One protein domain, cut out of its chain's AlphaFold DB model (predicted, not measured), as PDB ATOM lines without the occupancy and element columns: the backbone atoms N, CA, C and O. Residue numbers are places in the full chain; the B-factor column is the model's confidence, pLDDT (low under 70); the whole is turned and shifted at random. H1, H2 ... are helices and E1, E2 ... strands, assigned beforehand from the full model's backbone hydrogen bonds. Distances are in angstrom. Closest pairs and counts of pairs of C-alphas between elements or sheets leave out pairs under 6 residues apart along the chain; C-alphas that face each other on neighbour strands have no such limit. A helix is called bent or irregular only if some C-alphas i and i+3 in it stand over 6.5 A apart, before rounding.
ATOM      1  N   LEU A  10       6.245  19.242  10.928       50.59
ATOM      2  CA  LEU A  10       5.824  18.592  12.175       50.59
ATOM      3  C   LEU A  10       6.508  17.240  12.436       50.59
ATOM      4  O   LEU A  10       6.732  16.876  13.594       50.59
ATOM      5  N   SER A  11       6.893  16.515  11.384       57.00
ATOM      6  CA  SER A  11       7.629  15.250  11.499       57.00
ATOM      7  C   SER A  11       9.069  15.440  11.993       57.00
ATOM      8  O   SER A  11       9.654  14.508  12.537       57.00
ATOM      9  N   THR A  12       9.618  16.659  11.904       62.31
ATOM     10  CA  THR A  12      10.933  17.005  12.480       62.31
ATOM     11  C   THR A  12      10.878  17.152  14.003       62.31
ATOM     12  O   THR A  12      11.864  16.898  14.693       62.31
ATOM     13  N   TYR A  13       9.724  17.543  14.545       64.31
ATOM     14  CA  TYR A  13       9.552  17.885  15.961       64.31
ATOM     15  C   TYR A  13       8.816  16.813  16.759       64.31
ATOM     16  O   TYR A  13       8.390  17.070  17.884       64.31
ATOM     17  N   SER A  14       8.616  15.629  16.185       66.25
ATOM     18  CA  SER A  14       7.903  14.550  16.854       66.25
ATOM     19  C   SER A  14       8.592  13.209  16.646       66.25
ATOM     20  O   SER A  14       9.082  12.891  15.567       66.25
ATOM     21  N   SER A  15       8.654  12.408  17.707       73.69
ATOM     22  CA  SER A  15       9.169  11.043  17.643       73.69
ATOM     23  C   SER A  15       8.257  10.106  18.416       73.69
ATOM     24  O   SER A  15       7.797  10.428  19.511       73.69
ATOM     25  N   ILE A  16       7.988   8.939  17.841       74.88
ATOM     26  CA  ILE A  16       7.185   7.903  18.480       74.88
ATOM     27  C   ILE A  16       8.140   6.876  19.087       74.88
ATOM     28  O   ILE A  16       8.881   6.205  18.368       74.88
ATOM     29  N   ARG A  17       8.109   6.728  20.413       74.94
ATOM     30  CA  ARG A  17       8.805   5.655  21.123       74.94
ATOM     31  C   ARG A  17       7.863   4.488  21.373       74.94
ATOM     32  O   ARG A  17       6.862   4.603  22.080       74.94
ATOM     33  N   VAL A  18       8.235   3.353  20.792       75.00
ATOM     34  CA  VAL A  18       7.535   2.075  20.915       75.00
ATOM     35  C   VAL A  18       8.347   1.170  21.846       75.00
ATOM     36  O   VAL A  18       9.544   0.991  21.599       75.00
ATOM     37  N   PRO A  19       7.753   0.629  22.922       76.88
ATOM     38  CA  PRO A  19       8.442  -0.309  23.801       76.88
ATOM     39  C   PRO A  19       8.973  -1.547  23.063       76.88
ATOM     40  O   PRO A  19       8.459  -1.981  22.030       76.88
ATOM     41  N   ALA A  20      10.043  -2.130  23.601       77.00
ATOM     42  CA  ALA A  20      10.598  -3.356  23.044       77.00
ATOM     43  C   ALA A  20       9.608  -4.514  23.238       77.00
ATOM     44  O   ALA A  20       9.159  -4.761  24.352       77.00
ATOM     45  N   GLY A  21       9.312  -5.247  22.162       73.94
ATOM     46  CA  GLY A  21       8.352  -6.356  22.184       73.94
ATOM     47  C   GLY A  21       6.929  -5.974  21.767       73.94
ATOM     48  O   GLY A  21       6.115  -6.873  21.560       73.94
ATOM     49  N   THR A  22       6.634  -4.686  21.551       78.06
ATOM     50  CA  THR A  22       5.348  -4.271  20.983       78.06
ATOM     51  C   THR A  22       5.235  -4.724  19.525       78.06
ATOM     52  O   THR A  22       6.054  -4.368  18.675       78.06
ATOM     53  N   THR A  23       4.173  -5.459  19.196       81.06
ATOM     54  CA  THR A  23       3.843  -5.769  17.799       81.06
ATOM     55  C   THR A  23       3.412  -4.502  17.065       81.06
ATOM     56  O   THR A  23       2.468  -3.829  17.487       81.06
ATOM     57  N   VAL A  24       4.060  -4.212  15.936       81.25
ATOM     58  CA  VAL A  24       3.692  -3.118  15.029       81.25
ATOM     59  C   VAL A  24       3.127  -3.714  13.747       81.25
ATOM     60  O   VAL A  24       3.811  -4.461  13.049       81.25
ATOM     61  N   ASN A  25       1.874  -3.395  13.439       79.81
ATOM     62  CA  ASN A  25       1.243  -3.755  12.176       79.81
ATOM     63  C   ASN A  25       1.302  -2.565  11.223       79.81
ATOM     64  O   ASN A  25       0.849  -1.473  11.565       79.81
ATOM     65  N   CYS A  26       1.815  -2.799  10.021       81.81
ATOM     66  CA  CYS A  26       1.859  -1.805   8.958       81.81
ATOM     67  C   CYS A  26       0.859  -2.198   7.874       81.81
ATOM     68  O   CYS A  26       0.925  -3.308   7.339       81.81
ATOM     69  N   ARG A  27      -0.051  -1.292   7.525       82.62
ATOM     70  CA  ARG A  27      -0.965  -1.456   6.395       82.62
ATOM     71  C   ARG A  27      -0.808  -0.272   5.456       82.62
ATOM     72  O   ARG A  27      -0.797   0.870   5.891       82.62
ATOM     73  N   SER A  28      -0.699  -0.554   4.163       79.88
ATOM     74  CA  SER A  28      -0.801   0.488   3.149       79.88
ATOM     75  C   SER A  28      -2.272   0.755   2.835       79.88
ATOM     76  O   SER A  28      -3.044  -0.179   2.610       79.88
ATOM     77  N   GLU A  29      -2.646   2.026   2.836       80.81
ATOM     78  CA  GLU A  29      -3.965   2.528   2.470       80.81
ATOM     79  C   GLU A  29      -3.841   3.464   1.258       80.81
ATOM     80  O   GLU A  29      -2.743   3.902   0.907       80.81
ATOM     81  N   GLY A  30      -4.959   3.725   0.570       67.88
ATOM     82  CA  GLY A  30      -4.985   4.669  -0.556       67.88
ATOM     83  C   GLY A  30      -4.007   4.318  -1.684       67.88
ATOM     84  O   GLY A  30      -3.238   5.164  -2.113       67.88
ATOM     85  N   ALA A  31      -3.975   3.055  -2.124       74.94
ATOM     86  CA  ALA A  31      -3.106   2.579  -3.211       74.94
ATOM     87  C   ALA A  31      -1.584   2.791  -3.014       74.94
ATOM     88  O   ALA A  31      -0.835   2.731  -3.987       74.94
ATOM     89  N   GLY A  32      -1.112   2.987  -1.778       65.50
ATOM     90  CA  GLY A  32       0.314   3.207  -1.498       65.50
ATOM     91  C   GLY A  32       0.645   4.590  -0.951       65.50
ATOM     92  O   GLY A  32       1.779   4.800  -0.534       65.50
ATOM     93  N   GLU A  33      -0.316   5.514  -0.934       68.00
ATOM     94  CA  GLU A  33      -0.084   6.903  -0.520       68.00
ATOM     95  C   GLU A  33       0.054   7.062   0.996       68.00
ATOM     96  O   GLU A  33       0.761   7.953   1.462       68.00
ATOM     97  N   VAL A  34      -0.583   6.185   1.775       69.88
ATOM     98  CA  VAL A  34      -0.566   6.248   3.240       69.88
ATOM     99  C   VAL A  34      -0.093   4.917   3.809       69.88
ATOM    100  O   VAL A  34      -0.554   3.849   3.402       69.88
ATOM    101  N   ILE A  35       0.821   4.971   4.782       71.38
ATOM    102  CA  ILE A  35       1.184   3.815   5.609       71.38
ATOM    103  C   ILE A  35       0.557   4.014   6.987       71.38
ATOM    104  O   ILE A  35       1.044   4.792   7.803       71.38
ATOM    105  N   ALA A  36      -0.531   3.294   7.242       74.50
ATOM    106  CA  ALA A  36      -1.157   3.225   8.548       74.50
ATOM    107  C   ALA A  36      -0.358   2.275   9.453       74.50
ATOM    108  O   ALA A  36      -0.114   1.114   9.111       74.50
ATOM    109  N   LEU A  37       0.042   2.776  10.622       76.81
ATOM    110  CA  LEU A  37       0.723   2.004  11.659       76.81
ATOM    111  C   LEU A  37      -0.250   1.733  12.807       76.81
ATOM    112  O   LEU A  37      -0.924   2.639  13.294       76.81
ATOM    113  N   SER A  38      -0.326   0.484  13.254       77.69
ATOM    114  CA  SER A  38      -1.126   0.078  14.410       77.69
ATOM    115  C   SER A  38      -0.241  -0.641  15.417       77.69
ATOM    116  O   SER A  38       0.398  -1.643  15.095       77.69
ATOM    117  N   PHE A  39      -0.219  -0.141  16.646       80.81
ATOM    118  CA  PHE A  39       0.564  -0.706  17.740       80.81
ATOM    119  C   PHE A  39      -0.313  -1.654  18.566       80.81
ATOM    120  O   PHE A  39      -1.510  -1.411  18.735       80.81
ATOM    121  N   GLY A  40       0.264  -2.760  19.038       71.12
ATOM    122  CA  GLY A  40      -0.437  -3.759  19.843       71.12
ATOM    123  C   GLY A  40      -1.181  -3.151  21.039       71.12
ATOM    124  O   GLY A  40      -0.731  -2.197  21.664       71.12
ATOM    125  N   VAL A  41      -2.331  -3.738  21.374       61.78
ATOM    126  CA  VAL A  41      -3.378  -3.145  22.231       61.78
ATOM    127  C   VAL A  41      -2.979  -2.960  23.707       61.78
ATOM    128  O   VAL A  41      -3.829  -2.598  24.513       61.78
ATOM    129  N   HIS A  42      -1.761  -3.319  24.118       56.38
ATOM    130  CA  HIS A  42      -1.402  -3.484  25.538       56.38
ATOM    131  C   HIS A  42      -0.188  -2.669  25.989       56.38
ATOM    132  O   HIS A  42       0.148  -2.711  27.170       56.38
ATOM    133  N   GLU A  43       0.436  -1.882  25.112       55.91
ATOM    134  CA  GLU A  43       1.603  -1.088  25.496       55.91
ATOM    135  C   GLU A  43       1.407   0.381  25.130       55.91
ATOM    136  O   GLU A  43       1.029   0.728  24.011       55.91
ATOM    137  N   ARG A  44       1.608   1.260  26.119       63.38
ATOM    138  CA  ARG A  44       1.550   2.708  25.917       63.38
ATOM    139  C   ARG A  44       2.670   3.100  24.961       63.38
ATOM    140  O   ARG A  44       3.843   2.956  25.290       63.38
ATOM    141  N   VAL A  45       2.284   3.618  23.805       67.25
ATOM    142  CA  VAL A  45       3.194   4.283  22.880       67.25
ATOM    143  C   VAL A  45       3.379   5.719  23.356       67.25
ATOM    144  O   VAL A  45       2.399   6.405  23.652       67.25
ATOM    145  N   THR A  46       4.626   6.167  23.445       70.31
ATOM    146  CA  THR A  46       4.940   7.541  23.846       70.31
ATOM    147  C   THR A  46       5.185   8.371  22.598       70.31
ATOM    148  O   THR A  46       6.021   8.014  21.773       70.31
ATOM    149  N   LEU A  47       4.462   9.479  22.463       73.62
ATOM    150  CA  LEU A  47       4.745  10.503  21.466       73.62
ATOM    151  C   LEU A  47       5.530  11.619  22.153       73.62
ATOM    152  O   LEU A  47       4.980  12.351  22.975       73.62
ATOM    153  N   ASP A  48       6.814  11.723  21.836       72.69
ATOM    154  CA  ASP A  48       7.637  12.853  22.243       72.69
ATOM    155  C   ASP A  48       7.467  13.971  21.224       72.69
ATOM    156  O   ASP A  48       7.626  13.752  20.023       72.69
ATOM    157  N   ILE A  49       7.148  15.162  21.711       72.12
ATOM    158  CA  ILE A  49       6.960  16.359  20.898       72.12
ATOM    159  C   ILE A  49       7.941  17.406  21.408       72.12
ATOM    160  O   ILE A  49       8.101  17.560  22.622       72.12
ATOM    161  N   ASP A  50       8.586  18.128  20.495       76.50
ATOM    162  CA  ASP A  50       9.412  19.274  20.855       76.50
ATOM    163  C   ASP A  50       8.584  20.269  21.693       76.50
ATOM    164  O   ASP A  50       7.477  20.643  21.284       76.50
ATOM    165  N   PRO A  51       9.087  20.726  22.855       74.94
ATOM    166  CA  PRO A  51       8.358  21.645  23.723       74.94
ATOM    167  C   PRO A  51       7.862  22.914  23.015       74.94
ATOM    168  O   PRO A  51       6.803  23.430  23.370       74.94
ATOM    169  N   SER A  52       8.587  23.402  22.001       77.19
ATOM    170  CA  SER A  52       8.199  24.580  21.212       77.19
ATOM    171  C   SER A  52       6.925  24.368  20.387       77.19
ATOM    172  O   SER A  52       6.208  25.329  20.108       77.19
ATOM    173  N   MET A  53       6.597  23.115  20.062       74.38
ATOM    174  CA  MET A  53       5.424  22.738  19.270       74.38
ATOM    175  C   MET A  53       4.211  22.363  20.125       74.38
ATOM    176  O   MET A  53       3.093  22.310  19.612       74.38
ATOM    177  N   VAL A  54       4.393  22.171  21.436       77.12
ATOM    178  CA  VAL A  54       3.288  21.858  22.357       77.12
ATOM    179  C   VAL A  54       2.252  22.984  22.380       77.12
ATOM    180  O   VAL A  54       1.060  22.701  22.301       77.12
ATOM    181  N   GLY A  55       2.690  24.247  22.432       77.50
ATOM    182  CA  GLY A  55       1.798  25.415  22.409       77.50
ATOM    183  C   GLY A  55       0.892  25.441  21.169       77.50
ATOM    184  O   GLY A  55      -0.324  25.335  21.322       77.50
ATOM    185  N   PRO A  56       1.462  25.462  19.949       76.94
ATOM    186  CA  PRO A  56       0.690  25.402  18.707       76.94
ATOM    187  C   PRO A  56      -0.295  24.227  18.623       76.94
ATOM    188  O   PRO A  56      -1.426  24.402  18.176       76.94
ATOM    189  N   ILE A  57       0.097  23.029  19.073       71.94
ATOM    190  CA  ILE A  57      -0.784  21.849  19.060       71.94
ATOM    191  C   ILE A  57      -1.966  22.037  20.015       71.94
ATOM    192  O   ILE A  57      -3.113  21.770  19.648       71.94
ATOM    193  N   VAL A  58      -1.705  22.512  21.234       79.25
ATOM    194  CA  VAL A  58      -2.752  22.783  22.227       79.25
ATOM    195  C   VAL A  58      -3.695  23.881  21.735       79.25
ATOM    196  O   VAL A  58      -4.909  23.743  21.892       79.25
ATOM    197  N   ASP A  59      -3.177  24.921  21.084       76.62
ATOM    198  CA  ASP A  59      -3.978  26.017  20.537       76.62
ATOM    199  C   ASP A  59      -4.929  25.530  19.438       76.62
ATOM    200  O   ASP A  59      -6.126  25.829  19.481       76.62
ATOM    201  N   VAL A  60      -4.439  24.711  18.500       73.12
ATOM    202  CA  VAL A  60      -5.268  24.120  17.434       73.12
ATOM    203  C   VAL A  60      -6.347  23.205  18.016       73.12
ATOM    204  O   VAL A  60      -7.509  23.295  17.622       73.12
ATOM    205  N   LEU A  61      -6.005  22.356  18.992       72.19
ATOM    206  CA  LEU A  61      -6.981  21.487  19.660       72.19
ATOM    207  C   LEU A  61      -8.034  22.292  20.431       72.19
ATOM    208  O   LEU A  61      -9.215  21.941  20.426       72.19
ATOM    209  N   THR A  62      -7.626  23.391  21.063       77.25
ATOM    210  CA  THR A  62      -8.526  24.285  21.801       77.25
ATOM    211  C   THR A  62      -9.477  25.009  20.850       77.25
ATOM    212  O   THR A  62     -10.678  25.067  21.118       77.25
ATOM    213  N   GLN A  63      -8.980  25.490  19.707       73.12
ATOM    214  CA  GLN A  63      -9.807  26.087  18.655       73.12
ATOM    215  C   GLN A  63     -10.787  25.072  18.060       73.12
ATOM    216  O   GLN A  63     -11.972  25.375  17.940       73.12
ATOM    217  N   ALA A  64     -10.337  23.850  17.768       67.38
ATOM    218  CA  ALA A  64     -11.199  22.783  17.264       67.38
ATOM    219  C   ALA A  64     -12.318  22.424  18.261       67.38
ATOM    220  O   ALA A  64     -13.471  22.255  17.864       67.38
ATOM    221  N   GLN A  65     -12.017  22.369  19.565       69.88
ATOM    222  CA  GLN A  65     -13.037  22.158  20.599       69.88
ATOM    223  C   GLN A  65     -14.011  23.335  20.726       69.88
ATOM    224  O   GLN A  65     -15.211  23.119  20.915       69.88
ATOM    225  N   ALA A  66     -13.516  24.572  20.647       71.94
ATOM    226  CA  ALA A  66     -14.355  25.765  20.695       71.94
ATOM    227  C   ALA A  66     -15.313  25.816  19.497       71.94
ATOM    228  O   ALA A  66     -16.504  26.070  19.683       71.94
ATOM    229  N   GLN A  67     -14.820  25.482  18.303       70.44
ATOM    230  CA  GLN A  67     -15.617  25.392  17.084       70.44
ATOM    231  C   GLN A  67     -16.681  24.292  17.194       70.44
ATOM    232  O   GLN A  67     -17.861  24.566  17.005       70.44
ATOM    233  N   ALA A  68     -16.307  23.085  17.629       66.75
ATOM    234  CA  ALA A  68     -17.258  21.988  17.821       66.75
ATOM    235  C   ALA A  68     -18.363  22.326  18.843       66.75
ATOM    236  O   ALA A  68     -19.521  21.946  18.665       66.75
ATOM    237  N   LYS A  69     -18.039  23.075  19.908       69.81
ATOM    238  CA  LYS A  69     -19.038  23.585  20.864       69.81
ATOM    239  C   LYS A  69     -19.939  24.663  20.255       69.81
ATOM    240  O   LYS A  69     -21.141  24.668  20.533       69.81
ATOM    241  N   ALA A  70     -19.390  25.561  19.442       68.12
ATOM    242  CA  ALA A  70     -20.170  26.579  18.744       68.12
ATOM    243  C   ALA A  70     -21.152  25.929  17.756       68.12
ATOM    244  O   ALA A  70     -22.341  26.237  17.783       68.12
ATOM    245  N   ASP A  71     -20.701  24.938  16.992       59.31
ATOM    246  CA  ASP A  71     -21.533  24.223  16.022       59.31
ATOM    247  C   ASP A  71     -22.638  23.400  16.710       59.31
ATOM    248  O   ASP A  71     -23.790  23.409  16.274       59.31
ATOM    249  N   ALA A  72     -22.336  22.761  17.848       59.69
ATOM    250  CA  ALA A  72     -23.336  22.055  18.651       59.69
ATOM    251  C   ALA A  72     -24.414  22.997  19.224       59.69
ATOM    252  O   ALA A  72     -25.597  22.653  19.253       59.69
ATOM    253  N   SER A  73     -24.028  24.202  19.654       58.72
ATOM    254  CA  SER A  73     -24.975  25.196  20.182       58.72
ATOM    255  C   SER A  73     -25.808  25.872  19.085       58.72
ATOM    256  O   SER A  73     -26.997  26.119  19.294       58.72
ATOM    257  N   ALA A  74     -25.242  26.078  17.893       58.69
ATOM    258  CA  ALA A  74     -25.977  26.534  16.715       58.69
ATOM    259  C   ALA A  74     -27.003  25.491  16.230       58.69
ATOM    260  O   ALA A  74     -28.140  25.846  15.919       58.69
ATOM    261  N   ALA A  75     -26.647  24.201  16.241       54.69
ATOM    262  CA  ALA A  75     -27.557  23.112  15.885       54.69
ATOM    263  C   ALA A  75     -28.747  22.980  16.861       54.69
ATOM    264  O   ALA A  75     -29.866  22.703  16.432       54.69
ATOM    265  N   SER A  76     -28.546  23.234  18.162       56.84
ATOM    266  CA  SER A  76     -29.647  23.266  19.142       56.84
ATOM    267  C   SER A  76     -30.540  24.511  19.036       56.84
ATOM    268  O   SER A  76     -31.730  24.425  19.335       56.84
ATOM    269  N   ALA A  77     -30.015  25.658  18.590       55.59
ATOM    270  CA  ALA A  77     -30.780  26.903  18.466       55.59
ATOM    271  C   ALA A  77     -31.778  26.916  17.289       55.59
ATOM    272  O   ALA A  77     -32.719  27.708  17.290       55.59
TER     273      ALA A  77
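This is residues 10 to 77 of the 85 residues of an uncharacterized protein of Nocardiopsis gilva YIM 90087 (UniProt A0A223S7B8). A small two-part head of strands has one long helix, H1, running out from it, and residues 58 to 77 of H1 stick out as a free arm. In the head the hairpin E2 and E3 is one pair of strands and E1 with E4 is another, placed between that hairpin and the start of H1. The printed part has 68 residues, with four named strands and one named helix in the order E1, E2, E3, E4, H1, a mixed class of helices and strands; both two-stranded sheets are antiparallel. The whole is extended, with a radius of gyration of the C-alphas of 17.1 A and spans of 50 by 32 by 27 A.

E2 is residues 24 to 29, 15.8 A long, and E3 is residues 34 to 39, 16.1 A long. E1 is residues 14 to 17 and begins at C-alpha 14, (7.903, 14.550, 16.854); E4 is residues 46 to 49. H1 is residues 51 to 77, 39.8 A long, and ends at C-alpha 77, (-30.780, 26.903, 18.466).

E2 and E3 form a hairpin, antiparallel at 156 degrees, with N 27 and O 36 within hydrogen-bond range at 2.9 A. E1 and E4 are antiparallel at 161 degrees, with N 17 and O 46 within range at 2.8 A. E1 and E3 are apart, as are E2 and E4. H1 is apart from E1, E2 and E3, and a tight link joins it to E4. H1 is irregular, but only just: C-alphas 52 and 55 are 6.6 A apart. In H1, 21 of 23 O i to N i+4 pairs are within range.

The C-alphas farthest apart are those of Gly 21 and Ala 77, at 51.5 A. The printed part has no cut and no long link. Residues 29 to 34 also stand free. The mean pLDDT of the printed part is 70.7; 26 residues are under 70, among them 10 to 14, 41 to 45 and 68 to 77.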